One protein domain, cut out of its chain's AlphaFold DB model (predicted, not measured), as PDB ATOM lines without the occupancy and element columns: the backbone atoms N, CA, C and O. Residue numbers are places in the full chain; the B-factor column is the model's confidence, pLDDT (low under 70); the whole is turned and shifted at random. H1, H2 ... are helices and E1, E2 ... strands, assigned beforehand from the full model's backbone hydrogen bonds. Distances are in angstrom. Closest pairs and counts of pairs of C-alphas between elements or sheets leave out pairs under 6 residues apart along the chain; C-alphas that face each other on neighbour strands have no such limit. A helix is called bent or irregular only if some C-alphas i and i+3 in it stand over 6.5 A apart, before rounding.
ATOM      1  N   ASN A 356     134.322 154.661 182.111       96.38
ATOM      2  CA  ASN A 356     135.031 153.683 181.289       96.38
ATOM      3  C   ASN A 356     134.307 152.335 181.192       96.38
ATOM      4  O   ASN A 356     134.618 151.539 180.315       96.38
ATOM      5  N   LEU A 357     133.257 152.099 181.989       96.00
ATOM      6  CA  LEU A 357     132.375 150.944 181.785       96.00
ATOM      7  C   LEU A 357     131.737 150.920 180.385       96.00
ATOM      8  O   LEU A 357     131.330 149.854 179.925       96.00
ATOM      9  N   LEU A 358     131.672 152.062 179.690       97.38
ATOM     10  CA  LEU A 358     131.217 152.113 178.300       97.38
ATOM     11  C   LEU A 358     132.143 151.373 177.324       97.38
ATOM     12  O   LEU A 358     131.659 150.972 176.274       97.38
ATOM     13  N   ASP A 359     133.404 151.094 177.666       95.00
ATOM     14  CA  ASP A 359     134.285 150.277 176.810       95.00
ATOM     15  C   ASP A 359     133.736 148.856 176.620       95.00
ATOM     16  O   ASP A 359     133.922 148.233 175.577       95.00
ATOM     17  N   GLN A 360     132.942 148.369 177.583       92.44
ATOM     18  CA  GLN A 360     132.249 147.083 177.479       92.44
ATOM     19  C   GLN A 360     131.172 147.070 176.383       92.44
ATOM     20  O   GLN A 360     130.621 146.008 176.098       92.44
ATOM     21  N   MET A 361     130.828 148.214 175.777       94.62
ATOM     22  CA  MET A 361     129.913 148.267 174.633       94.62
ATOM     23  C   MET A 361     130.430 147.452 173.454       94.62
ATOM     24  O   MET A 361     129.617 146.843 172.764       94.62
ATOM     25  N   ARG A 362     131.751 147.377 173.267       89.56
ATOM     26  CA  ARG A 362     132.367 146.556 172.223       89.56
ATOM     27  C   ARG A 362     132.030 145.078 172.399       89.56
ATOM     28  O   ARG A 362     131.489 144.451 171.494       89.56
ATOM     29  N   ASP A 363     132.258 144.552 173.598       88.06
ATOM     30  CA  ASP A 363     132.119 143.119 173.865       88.06
ATOM     31  C   ASP A 363     130.665 142.718 174.151       88.06
ATOM     32  O   ASP A 363     130.140 141.746 173.607       88.06
ATOM     33  N   LYS A 364     129.965 143.485 174.998       88.25
ATOM     34  CA  LYS A 364     128.580 143.194 175.409       88.25
ATOM     35  C   LYS A 364     127.545 143.673 174.385       88.25
ATOM     36  O   LYS A 364     126.384 143.263 174.459       88.25
ATOM     37  N   GLY A 365     127.939 144.532 173.444       90.38
ATOM     38  CA  GLY A 365     127.069 145.072 172.402       90.38
ATOM     39  C   GLY A 365     126.570 144.021 171.423       90.38
ATOM     40  O   GLY A 365     125.385 144.023 171.082       90.38
ATOM     41  N   GLN A 366     127.433 143.077 171.036       88.19
ATOM     42  CA  GLN A 366     127.103 142.077 170.020       88.19
ATOM     43  C   GLN A 366     125.869 141.247 170.397       88.19
ATOM     44  O   GLN A 366     124.990 141.021 169.574       88.19
ATOM     45  N   LYS A 367     125.722 140.882 171.675       87.31
ATOM     46  CA  LYS A 367     124.545 140.148 172.166       87.31
ATOM     47  C   LYS A 367     123.238 140.927 171.967       87.31
ATOM     48  O   LYS A 367     122.195 140.339 171.676       87.31
ATOM     49  N   ILE A 368     123.281 142.249 172.136       90.94
ATOM     50  CA  ILE A 368     122.124 143.126 171.919       90.94
ATOM     51  C   ILE A 368     121.785 143.179 170.429       90.94
ATOM     52  O   ILE A 368     120.610 143.057 170.075       90.94
ATOM     53  N   ILE A 369     122.804 143.329 169.580       89.62
ATOM     54  CA  ILE A 369     122.670 143.341 168.119       89.62
ATOM     55  C   ILE A 369     122.027 142.036 167.645       89.62
ATOM     56  O   ILE A 369     120.931 142.070 167.086       89.62
ATOM     57  N   ASP A 370     122.619 140.894 168.000       87.12
ATOM     58  CA  ASP A 370     122.126 139.560 167.656       87.12
ATOM     59  C   ASP A 370     120.656 139.370 168.045       87.12
ATOM     60  O   ASP A 370     119.851 138.832 167.281       87.12
ATOM     61  N   PHE A 371     120.288 139.800 169.255       87.06
ATOM     62  CA  PHE A 371     118.916 139.705 169.737       87.06
ATOM     63  C   PHE A 371     117.948 140.554 168.899       87.06
ATOM     64  O   PHE A 371     116.854 140.094 168.548       87.06
ATOM     65  N   ILE A 372     118.322 141.801 168.597       88.12
ATOM     66  CA  ILE A 372     117.480 142.737 167.844       88.12
ATOM     67  C   ILE A 372     117.299 142.249 166.404       88.12
ATOM     68  O   ILE A 372     116.161 142.198 165.922       88.12
ATOM     69  N   GLU A 373     118.383 141.842 165.747       83.75
ATOM     70  CA  GLU A 373     118.373 141.345 164.370       83.75
ATOM     71  C   GLU A 373     117.505 140.089 164.243       83.75
ATOM     72  O   GLU A 373     116.544 140.083 163.465       83.75
ATOM     73  N   LYS A 374     117.739 139.075 165.094       80.75
ATOM     74  CA  LYS A 374     116.981 137.809 165.089       80.75
ATOM     75  C   LYS A 374     115.487 138.007 165.353       80.75
ATOM     76  O   LYS A 374     114.657 137.312 164.773       80.75
ATOM     77  N   LYS A 375     115.112 138.921 166.257       72.81
ATOM     78  CA  LYS A 375     113.720 139.040 166.734       72.81
ATOM     79  C   LYS A 375     112.864 140.009 165.926       72.81
ATOM     80  O   LYS A 375     111.632 139.927 165.992       72.81
ATOM     81  N   LYS A 376     113.468 140.977 165.234       67.25
ATOM     82  CA  LYS A 376     112.719 142.059 164.577       67.25
ATOM     83  C   LYS A 376     112.914 142.157 163.072       67.25
ATOM     84  O   LYS A 376     112.203 142.970 162.482       67.25
ATOM     85  N   ASN A 377     113.789 141.349 162.461       65.62
ATOM     86  CA  ASN A 377     114.174 141.507 161.052       65.62
ATOM     87  C   ASN A 377     114.509 142.976 160.737       65.62
ATOM     88  O   ASN A 377     114.133 143.499 159.683       65.62
ATOM     89  N   LEU A 378     115.134 143.675 161.693       71.88
ATOM     90  CA  LEU A 378     115.577 145.041 161.475       71.88
ATOM     91  C   LEU A 378     116.729 144.960 160.476       71.88
ATOM     92  O   LEU A 378     117.788 144.438 160.804       71.88
ATOM     93  N   LYS A 379     116.503 145.427 159.248       61.56
ATOM     94  CA  LYS A 379     117.571 145.551 158.260       61.56
ATOM     95  C   LYS A 379     118.367 146.801 158.598       61.56
ATOM     96  O   LYS A 379     117.927 147.907 158.289       61.56
ATOM     97  N   TYR A 380     119.483 146.613 159.287       69.06
ATOM     98  CA  TYR A 380     120.527 147.618 159.364       69.06
ATOM     99  C   TYR A 380     121.394 147.501 158.104       69.06
ATOM    100  O   TYR A 380     121.696 146.385 157.683       69.06
ATOM    101  N   SER A 381     121.706 148.622 157.447       66.06
ATOM    102  CA  SER A 381     122.673 148.610 156.345       66.06
ATOM    103  C   SER A 381     124.039 148.481 156.982       66.06
ATOM    104  O   SER A 381     124.444 149.395 157.691       66.06
ATOM    105  N   ASP A 382     124.696 147.342 156.786       64.88
ATOM    106  CA  ASP A 382     126.020 147.140 157.354       64.88
ATOM    107  C   ASP A 382     126.998 148.091 156.661       64.88
ATOM    108  O   ASP A 382     127.182 148.021 155.445       64.88
ATOM    109  N   ASP A 383     127.547 149.027 157.426       73.44
ATOM    110  CA  ASP A 383     128.692 149.829 157.025       73.44
ATOM    111  C   ASP A 383     129.897 149.229 157.747       73.44
ATOM    112  O   ASP A 383     130.058 149.403 158.955       73.44
ATOM    113  N   GLU A 384     130.705 148.457 157.014       67.62
ATOM    114  CA  GLU A 384     131.876 147.761 157.565       67.62
ATOM    115  C   GLU A 384     132.923 148.729 158.148       67.62
ATOM    116  O   GLU A 384     133.789 148.293 158.903       67.62
ATOM    117  N   GLN A 385     132.844 150.025 157.819       74.94
ATOM    118  CA  GLN A 385     133.731 151.069 158.336       74.94
ATOM    119  C   GLN A 385     133.168 151.776 159.583       74.94
ATOM    120  O   GLN A 385     133.854 152.610 160.176       74.94
ATOM    121  N   GLU A 386     131.930 151.487 160.002       84.50
ATOM    122  CA  GLU A 386     131.334 152.115 161.185       84.50
ATOM    123  C   GLU A 386     131.882 151.492 162.480       84.50
ATOM    124  O   GLU A 386     131.900 150.271 162.653       84.50
ATOM    125  N   GLU A 387     132.288 152.340 163.430       89.56
ATOM    126  CA  GLU A 387     132.764 151.882 164.739       89.56
ATOM    127  C   GLU A 387     131.716 150.990 165.448       89.56
ATOM    128  O   GLU A 387     130.529 151.345 165.480       89.56
ATOM    129  N   PRO A 388     132.117 149.865 166.081       91.00
ATOM    130  CA  PRO A 388     131.189 148.909 166.697       91.00
ATOM    131  C   PRO A 388     130.216 149.531 167.707       91.00
ATOM    132  O   PRO A 388     129.034 149.183 167.764       91.00
ATOM    133  N   GLU A 389     130.702 150.472 168.514       94.50
ATOM    134  CA  GLU A 389     129.932 151.171 169.536       94.50
ATOM    135  C   GLU A 389     128.899 152.115 168.908       94.50
ATOM    136  O   GLU A 389     127.780 152.231 169.413       94.50
ATOM    137  N   LEU A 390     129.239 152.746 167.779       93.50
ATOM    138  CA  LEU A 390     128.315 153.579 167.019       93.50
ATOM    139  C   LEU A 390     127.222 152.726 166.363       93.50
ATOM    140  O   LEU A 390     126.029 153.008 166.545       93.50
ATOM    141  N   LYS A 391     127.614 151.628 165.703       92.00
ATOM    142  CA  LYS A 391     126.688 150.632 165.142       92.00
ATOM    143  C   LYS A 391     125.698 150.141 166.198       92.00
ATOM    144  O   LYS A 391     124.485 150.130 165.973       92.00
ATOM    145  N   LEU A 392     126.190 149.811 167.393       94.25
ATOM    146  CA  LEU A 392     125.362 149.392 168.521       94.25
ATOM    147  C   LEU A 392     124.318 150.453 168.904       94.25
ATOM    148  O   LEU A 392     123.132 150.130 169.021       94.25
ATOM    149  N   ILE A 393     124.730 151.711 169.104       95.62
ATOM    150  CA  ILE A 393     123.805 152.793 169.481       95.62
ATOM    151  C   ILE A 393     122.744 153.003 168.401       95.62
ATOM    152  O   ILE A 393     121.566 153.166 168.736       95.62
ATOM    153  N   ARG A 394     123.122 152.934 167.123       92.50
ATOM    154  CA  ARG A 394     122.193 153.093 166.002       92.50
ATOM    155  C   ARG A 394     121.186 151.945 165.914       92.50
ATOM    156  O   ARG A 394     119.990 152.174 165.734       92.50
ATOM    157  N   ILE A 395     121.619 150.702 166.121       92.25
ATOM    158  CA  ILE A 395     120.717 149.540 166.153       92.25
ATOM    159  C   ILE A 395     119.739 149.634 167.336       92.25
ATOM    160  O   ILE A 395     118.536 149.394 167.177       92.25
ATOM    161  N   ILE A 396     120.216 150.039 168.519       94.12
ATOM    162  CA  ILE A 396     119.364 150.249 169.698       94.12
ATOM    163  C   ILE A 396     118.353 151.378 169.450       94.12
ATOM    164  O   ILE A 396     117.170 151.224 169.784       94.12
ATOM    165  N   SER A 397     118.779 152.496 168.850       93.62
ATOM    166  CA  SER A 397     117.882 153.617 168.562       93.62
ATOM    167  C   SER A 397     116.783 153.196 167.591       93.62
ATOM    168  O   SER A 397     115.599 153.398 167.875       93.62
ATOM    169  N   LEU A 398     117.133 152.482 166.517       91.25
ATOM    170  CA  LEU A 398     116.159 151.926 165.578       91.25
ATOM    171  C   LEU A 398     115.177 150.969 166.275       91.25
ATOM    172  O   LEU A 398     113.962 151.066 166.066       91.25
ATOM    173  N   TYR A 399     115.659 150.099 167.171       92.00
ATOM    174  CA  TYR A 399     114.806 149.200 167.953       92.00
ATOM    175  C   TYR A 399     113.775 149.957 168.807       92.00
ATOM    176  O   TYR A 399     112.598 149.573 168.866       92.00
ATOM    177  N   PHE A 400     114.172 151.065 169.438       92.56
ATOM    178  CA  PHE A 400     113.260 151.893 170.230       92.56
ATOM    179  C   PHE A 400     112.401 152.864 169.413       92.56
ATOM    180  O   PHE A 400     111.491 153.477 170.002       92.56
ATOM    181  N   LYS A 401     112.599 152.908 168.086       91.94
ATOM    182  CA  LYS A 401     112.018 153.880 167.142       91.94
ATOM    183  C   LYS A 401     112.443 155.313 167.467       91.94
ATOM    184  O   LYS A 401     111.620 156.226 167.514       91.94
ATOM    185  N   GLU A 402     113.722 155.452 167.770       93.50
ATOM    186  CA  GLU A 402     114.443 156.670 168.114       93.50
ATOM    187  C   GLU A 402     115.421 157.030 166.990       93.50
ATOM    188  O   GLU A 402     115.786 156.179 166.177       93.50
ATOM    189  N   ARG A 403     115.795 158.310 166.919       90.12
ATOM    190  CA  ARG A 403     116.631 158.872 165.850       90.12
ATOM    191  C   ARG A 403     117.964 159.299 166.435       90.12
ATOM    192  O   ARG A 403     117.981 160.104 167.367       90.12
ATOM    193  N   ILE A 404     119.050 158.750 165.902       92.44
ATOM    194  CA  ILE A 404     120.404 159.085 166.351       92.44
ATOM    195  C   ILE A 404     120.882 160.399 165.732       92.44
ATOM    196  O   ILE A 404     121.714 161.066 166.324       92.44
ATOM    197  N   GLU A 405     120.316 160.815 164.599       90.56
ATOM    198  CA  GLU A 405     120.772 161.944 163.777       90.56
ATOM    199  C   GLU A 405     120.654 163.292 164.499       90.56
ATOM    200  O   GLU A 405     121.384 164.227 164.213       90.56
ATOM    201  N   ASP A 406     119.755 163.395 165.479       87.12
ATOM    202  CA  ASP A 406     119.666 164.589 166.319       87.12
ATOM    203  C   ASP A 406     120.806 164.632 167.364       87.12
ATOM    204  O   ASP A 406     121.111 165.694 167.890       87.12
ATOM    205  N   PHE A 407     121.435 163.499 167.683       95.06
ATOM    206  CA  PHE A 407     122.541 163.383 168.642       95.06
ATOM    207  C   PHE A 407     123.912 163.220 167.973       95.06
ATOM    208  O   PHE A 407     124.909 163.612 168.569       95.06
ATOM    209  N   LEU A 408     123.966 162.656 166.766       95.25
ATOM    210  CA  LEU A 408     125.168 162.479 165.961       95.25
ATOM    211  C   LEU A 408     124.960 163.119 164.586       95.25
ATOM    212  O   LEU A 408     124.190 162.605 163.775       95.25
ATOM    213  N   HIS A 409     125.666 164.217 164.333       92.88
ATOM    214  CA  HIS A 409     125.595 164.994 163.092       92.88
ATOM    215  C   HIS A 409     126.856 164.755 162.268       92.88
ATOM    216  O   HIS A 409     127.946 164.852 162.819       92.88
ATOM    217  N   SER A 410     126.730 164.487 160.972       91.25
ATOM    218  CA  SER A 410     127.882 164.475 160.058       91.25
ATOM    219  C   SER A 410     128.100 165.864 159.464       91.25
ATOM    220  O   SER A 410     127.132 166.533 159.098       91.25
ATOM    221  N   ALA A 411     129.355 166.289 159.353       90.44
ATOM    222  CA  ALA A 411     129.742 167.542 158.714       90.44
ATOM    223  C   ALA A 411     131.092 167.395 157.991       90.44
ATOM    224  O   ALA A 411     131.926 166.586 158.385       90.44
ATOM    225  N   GLU A 412     131.318 168.201 156.953       88.75
ATOM    226  CA  GLU A 412     132.588 168.221 156.200       88.75
ATOM    227  C   GLU A 412     133.646 169.123 156.856       88.75
ATOM    228  O   GLU A 412     134.846 168.912 156.714       88.75
ATOM    229  N   LYS A 413     133.205 170.158 157.578       89.94
ATOM    230  CA  LYS A 413     134.063 171.101 158.305       89.94
ATOM    231  C   LYS A 413     133.422 171.500 159.632       89.94
ATOM    232  O   LYS A 413     132.203 171.416 159.790       89.94
ATOM    233  N   LEU A 414     134.238 171.987 160.563       90.81
ATOM    234  CA  LEU A 414     133.715 172.615 161.772       90.81
ATOM    235  C   LEU A 414     132.940 173.895 161.424       90.81
ATOM    236  O   LEU A 414     133.379 174.652 160.552       90.81
ATOM    237  N   PRO A 415     131.831 174.168 162.129       91.94
ATOM    238  CA  PRO A 415     131.045 175.365 161.907       91.94
ATOM    239  C   PRO A 415     131.830 176.609 162.331       91.94
ATOM    240  O   PRO A 415     132.435 176.643 163.417       91.94
ATOM    241  N   ASN A 416     131.795 177.631 161.475       90.88
ATOM    242  CA  ASN A 416     132.250 178.980 161.808       90.88
ATOM    243  C   ASN A 416     131.314 179.640 162.842       90.88
ATOM    244  O   ASN A 416     130.316 179.050 163.252       90.88
ATOM    245  N   ASP A 417     131.640 180.850 163.298       87.12
ATOM    246  CA  ASP A 417     130.878 181.492 164.376       87.12
ATOM    247  C   ASP A 417     129.415 181.794 164.002       87.12
ATOM    248  O   ASP A 417     128.541 181.621 164.849       87.12
ATOM    249  N   ASP A 418     129.122 182.121 162.741       89.44
ATOM    250  CA  ASP A 418     127.747 182.333 162.268       89.44
ATOM    251  C   ASP A 418     126.975 181.001 162.179       89.44
ATOM    252  O   ASP A 418     125.856 180.880 162.676       89.44
ATOM    253  N   GLU A 419     127.598 179.961 161.612       90.94
ATOM    254  CA  GLU A 419     127.043 178.602 161.502       90.94
ATOM    255  C   GLU A 419     126.790 177.985 162.897       90.94
ATOM    256  O   GLU A 419     125.862 177.191 163.081       90.94
ATOM    257  N   ARG A 420     127.576 178.366 163.918       88.81
ATOM    258  CA  ARG A 420     127.386 177.915 165.310       88.81
ATOM    259  C   ARG A 420     126.085 178.407 165.926       88.81
ATOM    260  O   ARG A 420     125.532 177.722 166.791       88.81
ATOM    261  N   GLU A 421     125.567 179.553 165.493       88.00
ATOM    262  CA  GLU A 421     124.309 180.088 166.014       88.00
ATOM    263  C   GLU A 421     123.085 179.264 165.595       88.00
ATOM    264  O   GLU A 421     122.060 179.279 166.288       88.00
ATOM    265  N   GLU A 422     123.205 178.480 164.526       88.75
ATOM    266  CA  GLU A 422     122.159 177.571 164.052       88.75
ATOM    267  C   GLU A 422     122.184 176.208 164.764       88.75
ATOM    268  O   GLU A 422     121.243 175.417 164.642       88.75
ATOM    269  N   LEU A 423     123.232 175.926 165.550       90.44
ATOM    270  CA  LEU A 423     123.391 174.637 166.210       90.44
ATOM    271  C   LEU A 423     122.364 174.412 167.332       90.44
ATOM    272  O   LEU A 423     121.936 175.349 168.022       90.44
ATOM    273  N   PRO A 424     122.011 173.140 167.598       89.31
ATOM    274  CA  PRO A 424     121.184 172.796 168.738       89.31
ATOM    275  C   PRO A 424     121.783 173.223 170.083       89.31
ATOM    276  O   PRO A 424     122.985 173.145 170.329       89.31
ATOM    277  N   VAL A 425     120.902 173.594 171.017       87.81
ATOM    278  CA  VAL A 425     121.294 173.954 172.392       87.81
ATOM    279  C   VAL A 425     121.537 172.742 173.301       87.81
ATOM    280  O   VAL A 425     122.100 172.883 174.384       87.81
ATOM    281  N   TYR A 426     121.098 171.545 172.905       89.00
ATOM    282  CA  TYR A 426     121.299 170.311 173.675       89.00
ATOM    283  C   TYR A 426     122.638 169.637 173.320       89.00
ATOM    284  O   TYR A 426     123.146 169.883 172.233       89.00
ATOM    285  N   PRO A 427     123.205 168.774 174.191       94.38
ATOM    286  CA  PRO A 427     124.427 168.036 173.873       94.38
ATOM    287  C   PRO A 427     124.283 167.157 172.626       94.38
ATOM    288  O   PRO A 427     123.345 166.355 172.557       94.38
ATOM    289  N   PHE A 428     125.224 167.269 171.691       96.56
ATOM    290  CA  PHE A 428     125.329 166.406 170.512       96.56
ATOM    291  C   PHE A 428     126.789 166.253 170.064       96.56
ATOM    292  O   PHE A 428     127.640 167.095 170.360       96.56
ATOM    293  N   ILE A 429     127.071 165.171 169.347       97.62
ATOM    294  CA  ILE A 429     128.371 164.863 168.758       97.62
ATOM    295  C   ILE A 429     128.314 165.205 167.267       97.62
ATOM    296  O   ILE A 429     127.385 164.817 166.565       97.62
ATOM    297  N   MET A 430     129.310 165.931 166.782       96.50
ATOM    298  CA  MET A 430     129.556 166.161 165.366       96.50
ATOM    299  C   MET A 430     130.685 165.236 164.913       96.50
ATOM    300  O   MET A 430     131.774 165.285 165.481       96.50
ATOM    301  N   LYS A 431     130.420 164.390 163.921       95.06
ATOM    302  CA  LYS A 431     131.406 163.578 163.213       95.06
ATOM    303  C   LYS A 431     131.888 164.371 162.004       95.06
ATOM    304  O   LYS A 431     131.085 164.737 161.148       95.06
ATOM    305  N   LEU A 432     133.182 164.645 161.964       92.75
ATOM    306  CA  LEU A 432     133.851 165.242 160.827       92.75
ATOM    307  C   LEU A 432     134.466 164.126 159.998       92.75
ATOM    308  O   LEU A 432     135.442 163.507 160.421       92.75
ATOM    309  N   ASP A 433     133.848 163.842 158.858       83.25
ATOM    310  CA  ASP A 433     134.392 162.891 157.897       83.25
ATOM    311  C   ASP A 433     135.495 163.610 157.108       83.25
ATOM    312  O   ASP A 433     135.275 164.707 156.586       83.25
ATOM    313  N   SER A 434     136.702 163.042 157.067       72.88
ATOM    314  CA  SER A 434     137.792 163.665 156.320       72.88
ATOM    315  C   SER A 434     137.550 163.544 154.818       72.88
ATOM    316  O   SER A 434     137.127 162.499 154.322       72.88
ATOM    317  N   THR A 435     137.838 164.617 154.083       66.94
ATOM    318  CA  THR A 435     137.800 164.630 152.614       66.94
ATOM    319  C   THR A 435     139.054 164.009 151.993       66.94
ATOM    320  O   THR A 435     139.079 163.760 150.787       66.94
ATOM    321  N   GLU A 436     140.087 163.749 152.799       70.88
ATOM    322  CA  GLU A 436     141.320 163.087 152.378       70.88
ATOM    323  C   GLU A 436     141.167 161.558 152.401       70.88
ATOM    324  O   GLU A 436     140.631 160.969 153.340       70.88
ATOM    325  N   GLU A 437     141.669 160.899 151.357       62.38
ATOM    326  CA  GLU A 437     141.615 159.444 151.213       62.38
ATOM    327  C   GLU A 437     142.395 158.758 152.358       62.38
ATOM    328  O   GLU A 437     143.598 158.972 152.509       62.38
ATOM    329  N   ASN A 438     141.716 157.913 153.146       64.62
ATOM    330  CA  ASN A 438     142.216 157.205 154.345       64.62
ATOM    331  C   ASN A 438     142.409 158.036 155.626       64.62
ATOM    332  O   ASN A 438     142.988 157.527 156.586       64.62
ATOM    333  N   ALA A 439     141.945 159.283 155.684       74.00
ATOM    334  CA  ALA A 439     141.987 160.038 156.931       74.00
ATOM    335  C   ALA A 439     140.823 159.637 157.859       74.00
ATOM    336  O   ALA A 439     139.660 159.606 157.452       74.00
ATOM    337  N   GLU A 440     141.150 159.318 159.112       81.94
ATOM    338  CA  GLU A 440     140.170 158.894 160.115       81.94
ATOM    339  C   GLU A 440     139.220 160.044 160.491       81.94
ATOM    340  O   GLU A 440     139.639 161.208 160.549       81.94
ATOM    341  N   PRO A 441     137.931 159.751 160.744       88.38
ATOM    342  CA  PRO A 441     136.986 160.770 161.167       88.38
ATOM    343  C   PRO A 441     137.360 161.331 162.543       88.38
ATOM    344  O   PRO A 441     137.904 160.636 163.396       88.38
ATOM    345  N   ARG A 442     137.001 162.591 162.794       93.56
ATOM    346  CA  ARG A 442     137.178 163.238 164.103       93.56
ATOM    347  C   ARG A 442     135.827 163.558 164.718       93.56
ATOM    348  O   ARG A 442     134.915 164.004 164.028       93.56
ATOM    349  N   PHE A 443     135.695 163.391 166.027       96.56
ATOM    350  CA  PHE A 443     134.446 163.664 166.734       96.56
ATOM    351  C   PHE A 443     134.566 164.908 167.613       96.56
ATOM    352  O   PHE A 443     135.576 165.124 168.279       96.56
ATOM    353  N   TYR A 444     133.509 165.715 167.666       97.31
ATOM    354  CA  TYR A 444     133.460 166.960 168.430       97.31
ATOM    355  C   TYR A 444     132.165 167.051 169.228       97.31
ATOM    356  O   TYR A 444     131.079 166.877 168.688       97.31
ATOM    357  N   LEU A 445     132.260 167.341 170.526       97.44
ATOM    358  CA  LEU A 445     131.090 167.487 171.393       97.44
ATOM    359  C   LEU A 445     130.698 168.960 171.509       97.44
ATOM    360  O   LEU A 445     131.498 169.776 171.969       97.44
ATOM    361  N   TYR A 446     129.448 169.271 171.183       96.31
ATOM    362  CA  TYR A 446     128.849 170.586 171.382       96.31
ATOM    363  C   TYR A 446     127.788 170.535 172.477       96.31
ATOM    364  O   TYR A 446     127.009 169.587 172.561       96.31
ATOM    365  N   VAL A 447     127.741 171.574 173.314       95.00
ATOM    366  CA  VAL A 447     126.719 171.764 174.354       95.00
ATOM    367  C   VAL A 447     126.367 173.240 174.405       95.00
ATOM    368  O   VAL A 447     127.267 174.065 174.515       95.00
ATOM    369  N   GLU A 448     125.080 173.592 174.321       92.44
ATOM    370  CA  GLU A 448     124.644 174.997 174.262       92.44
ATOM    371  C   GLU A 448     125.446 175.792 173.209       92.44
ATOM    372  O   GLU A 448     125.973 176.860 173.502       92.44
ATOM    373  N   LYS A 449     125.622 175.216 172.004       92.56
ATOM    374  CA  LYS A 449     126.425 175.759 170.883       92.56
ATOM    375  C   LYS A 449     127.932 175.918 171.140       92.56
ATOM    376  O   LYS A 449     128.681 176.299 170.246       92.56
ATOM    377  N   ASN A 450     128.411 175.581 172.333       92.75
ATOM    378  CA  ASN A 450     129.813 175.688 172.707       92.75
ATOM    379  C   ASN A 450     130.540 174.362 172.455       92.75
ATOM    380  O   ASN A 450     130.124 173.314 172.951       92.75
ATOM    381  N   LEU A 451     131.665 174.420 171.742       94.69
ATOM    382  CA  LEU A 451     132.539 173.268 171.509       94.69
ATOM    383  C   LEU A 451     133.291 172.893 172.789       94.69
ATOM    384  O   LEU A 451     134.023 173.726 173.308       94.69
ATOM    385  N   ILE A 452     133.140 171.678 173.315       95.00
ATOM    386  CA  ILE A 452     133.734 171.284 174.605       95.00
ATOM    387  C   ILE A 452     135.263 171.178 174.541       95.00
ATOM    388  O   ILE A 452     135.929 171.827 175.345       95.00
ATOM    389  N   HIS A 453     135.812 170.436 173.574       94.12
ATOM    390  CA  HIS A 453     137.260 170.321 173.337       94.12
ATOM    391  C   HIS A 453     137.599 170.715 171.909       94.12
ATOM    392  O   HIS A 453     136.993 170.197 170.973       94.12
ATOM    393  N   LEU A 454     138.584 171.603 171.756       90.88
ATOM    394  CA  LEU A 454     139.056 172.073 170.452       90.88
ATOM    395  C   LEU A 454     139.718 170.956 169.640       90.88
ATOM    396  O   LEU A 454     139.492 170.871 168.440       90.88
ATOM    397  N   ASP A 455     140.464 170.071 170.302       91.38
ATOM    398  CA  ASP A 455     141.185 168.983 169.630       91.38
ATOM    399  C   ASP A 455     140.267 167.832 169.194       91.38
ATOM    400  O   ASP A 455     140.678 166.984 168.401       91.38
ATOM    401  N   GLY A 456     139.027 167.789 169.693       93.81
ATOM    402  CA  GLY A 456     138.085 166.698 169.446       93.81
ATOM    403  C   GLY A 456     138.507 165.355 170.060       93.81
ATOM    404  O   GLY A 456     139.269 165.286 171.033       93.81
ATOM    405  N   TYR A 457     137.966 164.283 169.489       96.00
ATOM    406  CA  TYR A 457     138.171 162.892 169.898       96.00
ATOM    407  C   TYR A 457     138.421 162.011 168.679       96.00
ATOM    408  O   TYR A 457     137.845 162.257 167.618       96.00
ATOM    409  N   GLU A 458     139.262 160.995 168.852       94.00
ATOM    410  CA  GLU A 458     139.678 160.079 167.779       94.00
ATOM    411  C   GLU A 458     138.607 159.048 167.459       94.00
ATOM    412  O   GLU A 458     138.439 158.664 166.313       94.00
ATOM    413  N   THR A 459     137.844 158.644 168.472       94.88
ATOM    414  CA  THR A 459     136.825 157.605 168.333       94.88
ATOM    415  C   THR A 459     135.467 158.099 168.801       94.88
ATOM    416  O   THR A 459     135.349 158.982 169.665       94.88
ATOM    417  N   PHE A 460     134.409 157.486 168.275       95.44
ATOM    418  CA  PHE A 460     133.049 157.738 168.727       95.44
ATOM    419  C   PHE A 460     132.909 157.439 170.221       95.44
ATOM    420  O   PHE A 460     132.277 158.215 170.941       95.44
ATOM    421  N   ILE A 461     133.502 156.343 170.707       96.75
ATOM    422  CA  ILE A 461     133.366 155.937 172.110       96.75
ATOM    423  C   ILE A 461     133.970 156.965 173.075       96.75
ATOM    424  O   ILE A 461     133.371 157.248 174.115       96.75
ATOM    425  N   GLU A 462     135.090 157.600 172.723       97.06
ATOM    426  CA  GLU A 462     135.666 158.693 173.511       97.06
ATOM    427  C   GLU A 462     134.720 159.894 173.599       97.06
ATOM    428  O   GLU A 462     134.404 160.363 174.699       97.06
ATOM    429  N   ALA A 463     134.209 160.361 172.456       97.81
ATOM    430  CA  ALA A 463     133.250 161.462 172.419       97.81
ATOM    431  C   ALA A 463     131.960 161.112 173.180       97.81
ATOM    432  O   ALA A 463     131.402 161.942 173.906       97.81
ATOM    433  N   PHE A 464     131.502 159.866 173.057       98.12
ATOM    434  CA  PHE A 464     130.289 159.363 173.687       98.12
ATOM    435  C   PHE A 464     130.413 159.270 175.209       98.12
ATOM    436  O   PHE A 464     129.481 159.665 175.914       98.12
ATOM    437  N   LYS A 465     131.568 158.837 175.733       98.31
ATOM    438  CA  LYS A 465     131.877 158.880 177.171       98.31
ATOM    439  C   LYS A 465     131.756 160.294 177.720       98.31
ATOM    440  O   LYS A 465     131.064 160.505 178.719       98.31
ATOM    441  N   ILE A 466     132.362 161.274 177.051       98.12
ATOM    442  CA  ILE A 466     132.285 162.663 177.507       98.12
ATOM    443  C   ILE A 466     130.853 163.195 177.417       98.12
ATOM    444  O   ILE A 466     130.361 163.781 178.382       98.12
ATOM    445  N   ALA A 467     130.135 162.929 176.324       97.69
ATOM    446  CA  ALA A 467     128.736 163.329 176.183       97.69
ATOM    447  C   ALA A 467     127.855 162.735 177.298       97.69
ATOM    448  O   ALA A 467     127.068 163.452 177.924       97.69
ATOM    449  N   MET A 468     128.026 161.441 177.595       98.06
ATOM    450  CA  MET A 468     127.326 160.764 178.684       98.06
ATOM    451  C   MET A 468     127.644 161.397 180.034       98.06
ATOM    452  O   MET A 468     126.711 161.704 180.773       98.06
ATOM    453  N   ALA A 469     128.915 161.662 180.337       98.19
ATOM    454  CA  ALA A 469     129.323 162.301 181.585       98.19
ATOM    455  C   ALA A 469     128.721 163.706 181.753       98.19
ATOM    456  O   ALA A 469     128.158 164.029 182.806       98.19
ATOM    457  N   ILE A 470     128.745 164.516 180.692       97.06
ATOM    458  CA  ILE A 470     128.207 165.879 180.675       97.06
ATOM    459  C   ILE A 470     126.717 165.923 181.035       97.06
ATOM    460  O   ILE A 470     126.296 166.817 181.777       97.06
ATOM    461  N   PHE A 471     125.912 164.939 180.608       96.38
ATOM    462  CA  PHE A 471     124.502 164.883 181.012       96.38
ATOM    463  C   PHE A 471     124.317 164.826 182.536       96.38
ATOM    464  O   PHE A 471     123.305 165.313 183.048       96.38
ATOM    465  N   PHE A 472     125.252 164.228 183.279       96.12
ATOM    466  CA  PHE A 472     125.206 164.155 184.743       96.12
ATOM    467  C   PHE A 472     125.822 165.388 185.391       96.12
ATOM    468  O   PHE A 472     125.186 165.993 186.253       96.12
ATOM    469  N   ILE A 473     127.010 165.794 184.944       95.69
ATOM    470  CA  ILE A 473     127.749 166.922 185.525       95.69
ATOM    471  C   ILE A 473     126.933 168.214 185.420       95.69
ATOM    472  O   ILE A 473     126.782 168.934 186.407       95.69
ATOM    473  N   LEU A 474     126.313 168.463 184.268       94.06
ATOM    474  CA  LEU A 474     125.592 169.707 183.990       94.06
ATOM    475  C   LEU A 474     124.081 169.624 184.255       94.06
ATOM    476  O   LEU A 474     123.325 170.474 183.798       94.06
ATOM    477  N   ASN A 475     123.613 168.603 184.986       92.50
ATOM    478  CA  ASN A 475     122.194 168.434 185.338       92.50
ATOM    479  C   ASN A 475     121.239 168.353 184.130       92.50
ATOM    480  O   ASN A 475     120.044 168.651 184.236       92.50
ATOM    481  N   LEU A 476     121.748 167.925 182.975       92.06
ATOM    482  CA  LEU A 476     120.995 167.920 181.729       92.06
ATOM    483  C   LEU A 476     120.091 166.689 181.616       92.06
ATOM    484  O   LEU A 476     120.284 165.633 182.232       92.06
ATOM    485  N   ARG A 477     119.065 166.852 180.784       92.00
ATOM    486  CA  ARG A 477     118.163 165.785 180.356       92.00
ATOM    487  C   ARG A 477     118.690 165.164 179.077       92.00
ATOM    488  O   ARG A 477     119.314 165.860 178.284       92.00
ATOM    489  N   TYR A 478     118.362 163.899 178.851       94.75
ATOM    490  CA  TYR A 478     118.676 163.259 177.581       94.75
ATOM    491  C   TYR A 478     117.947 163.932 176.420       94.75
ATOM    492  O   TYR A 478     116.830 164.445 176.573       94.75
ATOM    493  N   VAL A 479     118.601 163.931 175.257       92.50
ATOM    494  CA  VAL A 479     118.025 164.445 174.016       92.50
ATOM    495  C   VAL A 479     116.738 163.682 173.700       92.50
ATOM    496  O   VAL A 479     116.670 162.457 173.808       92.50
ATOM    497  N   ARG A 480     115.676 164.418 173.349       90.19
ATOM    498  CA  ARG A 480     114.301 163.884 173.283       90.19
ATOM    499  C   ARG A 480     114.163 162.691 172.330       90.19
ATOM    500  O   ARG A 480     113.283 161.852 172.506       90.19
ATOM    501  N   THR A 481     114.977 162.678 171.291       91.56
ATOM    502  CA  THR A 481     114.931 161.740 170.172       91.56
ATOM    503  C   THR A 481     115.726 160.466 170.424       91.56
ATOM    504  O   THR A 481     115.553 159.528 169.655       91.56
ATOM    505  N   LEU A 482     116.488 160.407 171.526       94.94
ATOM    506  CA  LEU A 482     117.349 159.285 171.920       94.94
ATOM    507  C   LEU A 482     117.193 158.911 173.415       94.94
ATOM    508  O   LEU A 482     118.054 158.260 174.002       94.94
ATOM    509  N   GLU A 483     116.104 159.345 174.066       94.06
ATOM    510  CA  GLU A 483     115.902 159.205 175.519       94.06
ATOM    511  C   GLU A 483     115.990 157.751 176.012       94.06
ATOM    512  O   GLU A 483     116.639 157.481 177.022       94.06
ATOM    513  N   THR A 484     115.318 156.819 175.332       96.25
ATOM    514  CA  THR A 484     115.244 155.408 175.745       96.25
ATOM    515  C   THR A 484     116.572 154.699 175.526       96.25
ATOM    516  O   THR A 484     116.987 153.894 176.356       96.25
ATOM    517  N   THR A 485     117.244 155.018 174.424       96.81
ATOM    518  CA  THR A 485     118.570 154.505 174.074       96.81
ATOM    519  C   THR A 485     119.604 154.932 175.111       96.81
ATOM    520  O   THR A 485     120.287 154.081 175.674       96.81
ATOM    521  N   LEU A 486     119.652 156.221 175.466       97.19
ATOM    522  CA  LEU A 486     120.562 156.718 176.504       97.19
ATOM    523  C   LEU A 486     120.203 156.179 177.901       97.19
ATOM    524  O   LEU A 486     121.097 155.887 178.692       97.19
ATOM    525  N   GLU A 487     118.917 155.954 178.205       95.88
ATOM    526  CA  GLU A 487     118.510 155.293 179.457       95.88
ATOM    527  C   GLU A 487     118.908 153.804 179.502       95.88
ATOM    528  O   GLU A 487     119.232 153.296 180.579       95.88
ATOM    529  N   LEU A 488     118.922 153.096 178.365       96.06
ATOM    530  CA  LEU A 488     119.493 151.747 178.288       96.06
ATOM    531  C   LEU A 488     120.990 151.793 178.595       96.06
ATOM    532  O   LEU A 488     121.442 151.019 179.434       96.06
ATOM    533  N   VAL A 489     121.732 152.711 177.968       97.19
ATOM    534  CA  VAL A 489     123.179 152.848 178.189       97.19
ATOM    535  C   VAL A 489     123.488 153.132 179.656       97.19
ATOM    536  O   VAL A 489     124.301 152.439 180.267       97.19
ATOM    537  N   GLN A 490     122.760 154.082 180.244       95.25
ATOM    538  CA  GLN A 490     122.840 154.417 181.661       95.25
ATOM    539  C   GLN A 490     122.655 153.194 182.571       95.25
ATOM    540  O   GLN A 490     123.433 152.985 183.497       95.25
ATOM    541  N   ARG A 491     121.604 152.400 182.349       92.00
ATOM    542  CA  ARG A 491     121.246 151.296 183.255       92.00
ATOM    543  C   ARG A 491     122.058 150.030 183.006       92.00
ATOM    544  O   ARG A 491     122.289 149.275 183.940       92.00
ATOM    545  N   TYR A 492     122.412 149.754 181.756       92.81
ATOM    546  CA  TYR A 492     123.022 148.485 181.371       92.81
ATOM    547  C   TYR A 492     124.547 148.537 181.383       92.81
ATOM    548  O   TYR A 492     125.163 147.675 182.006       92.81
ATOM    549  N   PHE A 493     125.138 149.545 180.735       94.50
ATOM    550  CA  PHE A 493     126.593 149.677 180.648       94.50
ATOM    551  C   PHE A 493     127.148 150.415 181.861       94.50
ATOM    552  O   PHE A 493     128.021 149.893 182.540       94.50
ATOM    553  N   LEU A 494     126.578 151.575 182.201       93.62
ATOM    554  CA  LEU A 494     127.041 152.369 183.347       93.62
ATOM    555  C   LEU A 494     126.511 151.866 184.694       93.62
ATOM    556  O   LEU A 494     126.923 152.358 185.730       93.62
ATOM    557  N   LYS A 495     125.576 150.908 184.717       89.06
ATOM    558  CA  LYS A 495     125.011 150.364 185.968       89.06
ATOM    559  C   LYS A 495     124.440 151.446 186.907       89.06
ATOM    560  O   LYS A 495     124.379 151.270 188.121       89.06
ATOM    561  N   ILE A 496     123.977 152.570 186.353       84.94
ATOM    562  CA  ILE A 496     123.365 153.654 187.122       84.94
ATOM    563  C   ILE A 496     121.856 153.421 187.178       84.94
ATOM    564  O   ILE A 496     121.143 153.523 186.172       84.94
ATOM    565  N   HIS A 497     121.344 153.185 188.385       81.69
ATOM    566  CA  HIS A 497     119.927 152.937 188.642       81.69
ATOM    567  C   HIS A 497     119.350 154.040 189.539       81.69
ATOM    568  O   HIS A 497     119.496 153.977 190.751       81.69
ATOM    569  N   PRO A 498     118.677 155.064 188.974       75.94
ATOM    570  CA  PRO A 498     118.073 156.114 189.786       75.94
ATOM    571  C   PRO A 498     116.980 155.563 190.713       75.94
ATOM    572  O   PRO A 498     116.009 154.977 190.220       75.94
ATOM    573  N   ASP A 499     117.094 155.831 192.017       65.25
ATOM    574  CA  ASP A 499     116.050 155.542 193.016       65.25
ATOM    575  C   ASP A 499     114.807 156.415 192.806       65.25
ATOM    576  O   ASP A 499     113.661 155.976 192.949       65.25
ATOM    577  N   ALA A 500     115.039 157.666 192.404       65.00
ATOM    578  CA  ALA A 500     114.014 158.635 192.066       65.00
ATOM    579  C   ALA A 500     114.396 159.423 190.808       65.00
ATOM    580  O   ALA A 500     115.559 159.737 190.557       65.00
ATOM    581  N   GLY A 501     113.376 159.776 190.027       77.62
ATOM    582  CA  GLY A 501     113.535 160.571 188.816       77.62
ATOM    583  C   GLY A 501     114.071 159.818 187.603       77.62
ATOM    584  O   GLY A 501     114.276 158.607 187.610       77.62
ATOM    585  N   SER A 502     114.206 160.556 186.505       86.31
ATOM    586  CA  SER A 502     114.823 160.083 185.267       86.31
ATOM    587  C   SER A 502     115.287 161.271 184.434       86.31
ATOM    588  O   SER A 502     114.627 162.316 184.414       86.31
ATOM    589  N   LYS A 503     116.381 161.076 183.692       90.56
ATOM    590  CA  LYS A 503     116.842 162.009 182.658       90.56
ATOM    591  C   LYS A 503     115.936 162.007 181.417       90.56
ATOM    592  O   LYS A 503     116.007 162.942 180.621       90.56
ATOM    593  N   THR A 504     115.025 161.035 181.285       88.88
ATOM    594  CA  THR A 504     114.042 160.930 180.189       88.88
ATOM    595  C   THR A 504     112.709 161.591 180.523       88.88
ATOM    596  O   THR A 504     112.324 161.743 181.688       88.88
ATOM    597  N   LYS A 505     111.985 162.108 179.518       84.25
ATOM    598  CA  LYS A 505     110.707 162.829 179.722       84.25
ATOM    599  C   LYS A 505     109.576 161.853 179.937       84.25
ATOM    600  O   LYS A 505     108.655 162.124 180.706       84.25
ATOM    601  N   LYS A 506     109.665 160.698 179.284       82.19
ATOM    602  CA  LYS A 506     108.710 159.597 179.401       82.19
ATOM    603  C   LYS A 506     109.266 158.477 180.288       82.19
ATOM    604  O   LYS A 506     109.232 157.318 179.883       82.19
ATOM    605  N   ALA A 507     109.709 158.824 181.501       78.50
ATOM    606  CA  ALA A 507     110.392 157.937 182.454       78.50
ATOM    607  C   ALA A 507     109.793 156.523 182.548       78.50
ATOM    608  O   ALA A 507     110.476 155.539 182.296       78.50
ATOM    609  N   THR A 508     108.494 156.398 182.833       75.31
ATOM    610  CA  THR A 508     107.837 155.087 182.981       75.31
ATOM    611  C   THR A 508     107.850 154.266 181.691       75.31
ATOM    612  O   THR A 508     108.045 153.052 181.726       75.31
ATOM    613  N   ALA A 509     107.624 154.910 180.543       77.12
ATOM    614  CA  ALA A 509     107.578 154.218 179.258       77.12
ATOM    615  C   ALA A 509     108.979 153.782 178.817       77.12
ATOM    616  O   ALA A 509     109.141 152.648 178.370       77.12
ATOM    617  N   SER A 510     109.965 154.664 178.985       82.69
ATOM    618  CA  SER A 510     111.373 154.395 178.704       82.69
ATOM    619  C   SER A 510     111.896 153.258 179.586       82.69
ATOM    620  O   SER A 510     112.255 152.202 179.066       82.69
ATOM    621  N   LYS A 511     111.762 153.377 180.916       83.25
ATOM    622  CA  LYS A 511     112.124 152.324 181.880       83.25
ATOM    623  C   LYS A 511     111.497 150.976 181.524       83.25
ATOM    624  O   LYS A 511     112.185 149.963 181.513       83.25
ATOM    625  N   ARG A 512     110.204 150.941 181.176       83.50
ATOM    626  CA  ARG A 512     109.528 149.698 180.765       83.50
ATOM    627  C   ARG A 512     110.137 149.099 179.494       83.50
ATOM    628  O   ARG A 512     110.327 147.889 179.441       83.50
ATOM    629  N   LYS A 513     110.417 149.912 178.470       88.81
ATOM    630  CA  LYS A 513     111.055 149.451 177.225       88.81
ATOM    631  C   LYS A 513     112.453 148.882 177.490       88.81
ATOM    632  O   LYS A 513     112.747 147.797 176.996       88.81
ATOM    633  N   VAL A 514     113.254 149.580 178.298       89.25
ATOM    634  CA  VAL A 514     114.604 149.158 178.696       89.25
ATOM    635  C   VAL A 514     114.553 147.831 179.449       89.25
ATOM    636  O   VAL A 514     115.151 146.859 179.006       89.25
ATOM    637  N   LEU A 515     113.763 147.742 180.524       85.75
ATOM    638  CA  LEU A 515     113.636 146.511 181.312       85.75
ATOM    639  C   LEU A 515     113.108 145.336 180.480       85.75
ATOM    640  O   LEU A 515     113.554 144.207 180.661       85.75
ATOM    641  N   ASN A 516     112.192 145.594 179.540       86.69
ATOM    642  CA  ASN A 516     111.738 144.565 178.612       86.69
ATOM    643  C   ASN A 516     112.891 144.055 177.742       86.69
ATOM    644  O   ASN A 516     113.041 142.843 177.633       86.69
ATOM    645  N   LEU A 517     113.705 144.929 177.139       87.56
ATOM    646  CA  LEU A 517     114.870 144.497 176.359       87.56
ATOM    647  C   LEU A 517     115.821 143.658 177.224       87.56
ATOM    648  O   LEU A 517     116.081 142.512 176.880       87.56
ATOM    649  N   LEU A 518     116.214 144.169 178.396       85.25
ATOM    650  CA  LEU A 518     117.120 143.474 179.316       85.25
ATOM    651  C   LEU A 518     116.597 142.098 179.744       85.25
ATOM    652  O   LEU A 518     117.347 141.130 179.768       85.25
ATOM    653  N   SER A 519     115.297 141.976 180.025       80.88
ATOM    654  CA  SER A 519     114.698 140.686 180.391       80.88
ATOM    655  C   SER A 519     114.743 139.648 179.271       80.88
ATOM    656  O   SER A 519     114.746 138.457 179.560       80.88
ATOM    657  N   ASN A 520     114.761 140.089 178.010       82.00
ATOM    658  CA  ASN A 520     114.851 139.180 176.874       82.00
ATOM    659  C   ASN A 520     116.298 138.801 176.534       82.00
ATOM    660  O   ASN A 520     116.476 137.789 175.879       82.00
ATOM    661  N   LEU A 521     117.301 139.585 176.945       79.31
ATOM    662  CA  LEU A 521     118.712 139.230 176.737       79.31
ATOM    663  C   LEU A 521     119.155 138.065 177.638       79.31
ATOM    664  O   LEU A 521     120.102 137.365 177.301       79.31
ATOM    665  N   LYS A 522     118.448 137.842 178.754       66.31
ATOM    666  CA  LYS A 522     118.684 136.724 179.681       66.31
ATOM    667  C   LYS A 522     118.171 135.367 179.182       66.31
ATOM    668  O   LYS A 522     118.487 134.355 179.799       66.31
ATOM    669  N   GLN A 523     117.292 135.369 178.178       50.69
ATOM    670  CA  GLN A 523     116.706 134.168 177.568       50.69
ATOM    671  C   GLN A 523     117.532 133.770 176.357       50.69
ATOM    672  O   GLN A 523     117.681 132.549 176.154       50.69
TER     673      GLN A 523
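AT A GLANCE: This is residues 356 to 523 of the 523 residues of an uncharacterized protein of Callosobruchus maculatus (UniProt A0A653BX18). A small three-stranded sheet with helix H4 packed over one face stands beside a group of four crossing helices, H1, H2, H5 and H6; H4 reaches the group through its contacts with H1 and H2. Little H3 lies at the far end of the sheet's side, and the other face of the sheet has no named helix on it. The 168 printed residues hold H1 H2 E1 H3 E2 E3 H4 H5 H6 in chain order, the sheet is mixed in the order E1, E2, E3, and the class is mostly helix. The whole is compact, with a radius of gyration of the C-alphas of 16.1 A and spans of 48 by 38 by 26 A.

HOW THE PARTS SIT: Start at H1, residues 356 to 376, which has a kink of 48 degrees near residue 364; it is neither bent nor irregular, but only just, with C-alphas 363 and 366 6.4 A apart. It touches H2, residues 388 to 400, the same way at a steep tilt of 48 degrees; the closest C-alphas, of Met 361 and Glu 389, are 5.9 A apart. Next come E1, residues 408 to 411, H3, residues 417 to 420, and E2, residues 428 to 432, a strand-helix-strand unit, two parallel neighbour strands with a helix between, whose crossover is right-handed. Across E1 and E2, N 409 and O 429 are within hydrogen-bond range at 2.9 A. E2 and E3, residues 442 to 447, form an antiparallel hairpin, with N 430 and O 444 at 2.8 A. H4, residues 460 to 473, is on the sheet at a height of 9.4 A, making two layers, a helix on one face of a sheet; it lies over E2 and E3, along the strands, at 9 degrees to E3 on the local plane. With residues 461 to 465 alone it touches residues 356 to 359 of H1, closest at the C-alphas of Leu 358 and Lys 465, 6.9 A. H5, residues 483 to 492, touches H2 opposite ways, closest at the C-alphas of Ser 397 and Thr 485, 5.6 A. H6, residues 507 to 521, touches H5 with residues 510 to 514 alone, closest at the C-alphas of Thr 484 and Ser 510, 5.0 A. Every O i to N i+4 pair is within hydrogen-bond range in H2, H5 and H6, against 10 of 17 in H1 and 9 of 10 in H4; H3 is too short for one.

IN THESE COORDINATES: Find C-alpha 356 at (135.031, 153.683, 181.289); from there H1 runs 30.2 A to C-alpha 376. H4 covers 19.9 A from C-alpha 460 at (133.049, 157.738, 168.727), and H6 covers 21.3 A, ending at C-alpha 521 at (118.712, 139.230, 176.737).

THE WHOLE: The C-alphas of Asp 418 and Gln 523, the two farthest apart, are 51.7 A from each other. The printed part has no cut; its long links are H1 to H2, E3 to H4 and H5 to H6. The mean pLDDT of the printed part is 88.2, and 14 residues are under 70, among them 379 to 382 and 522 to 523.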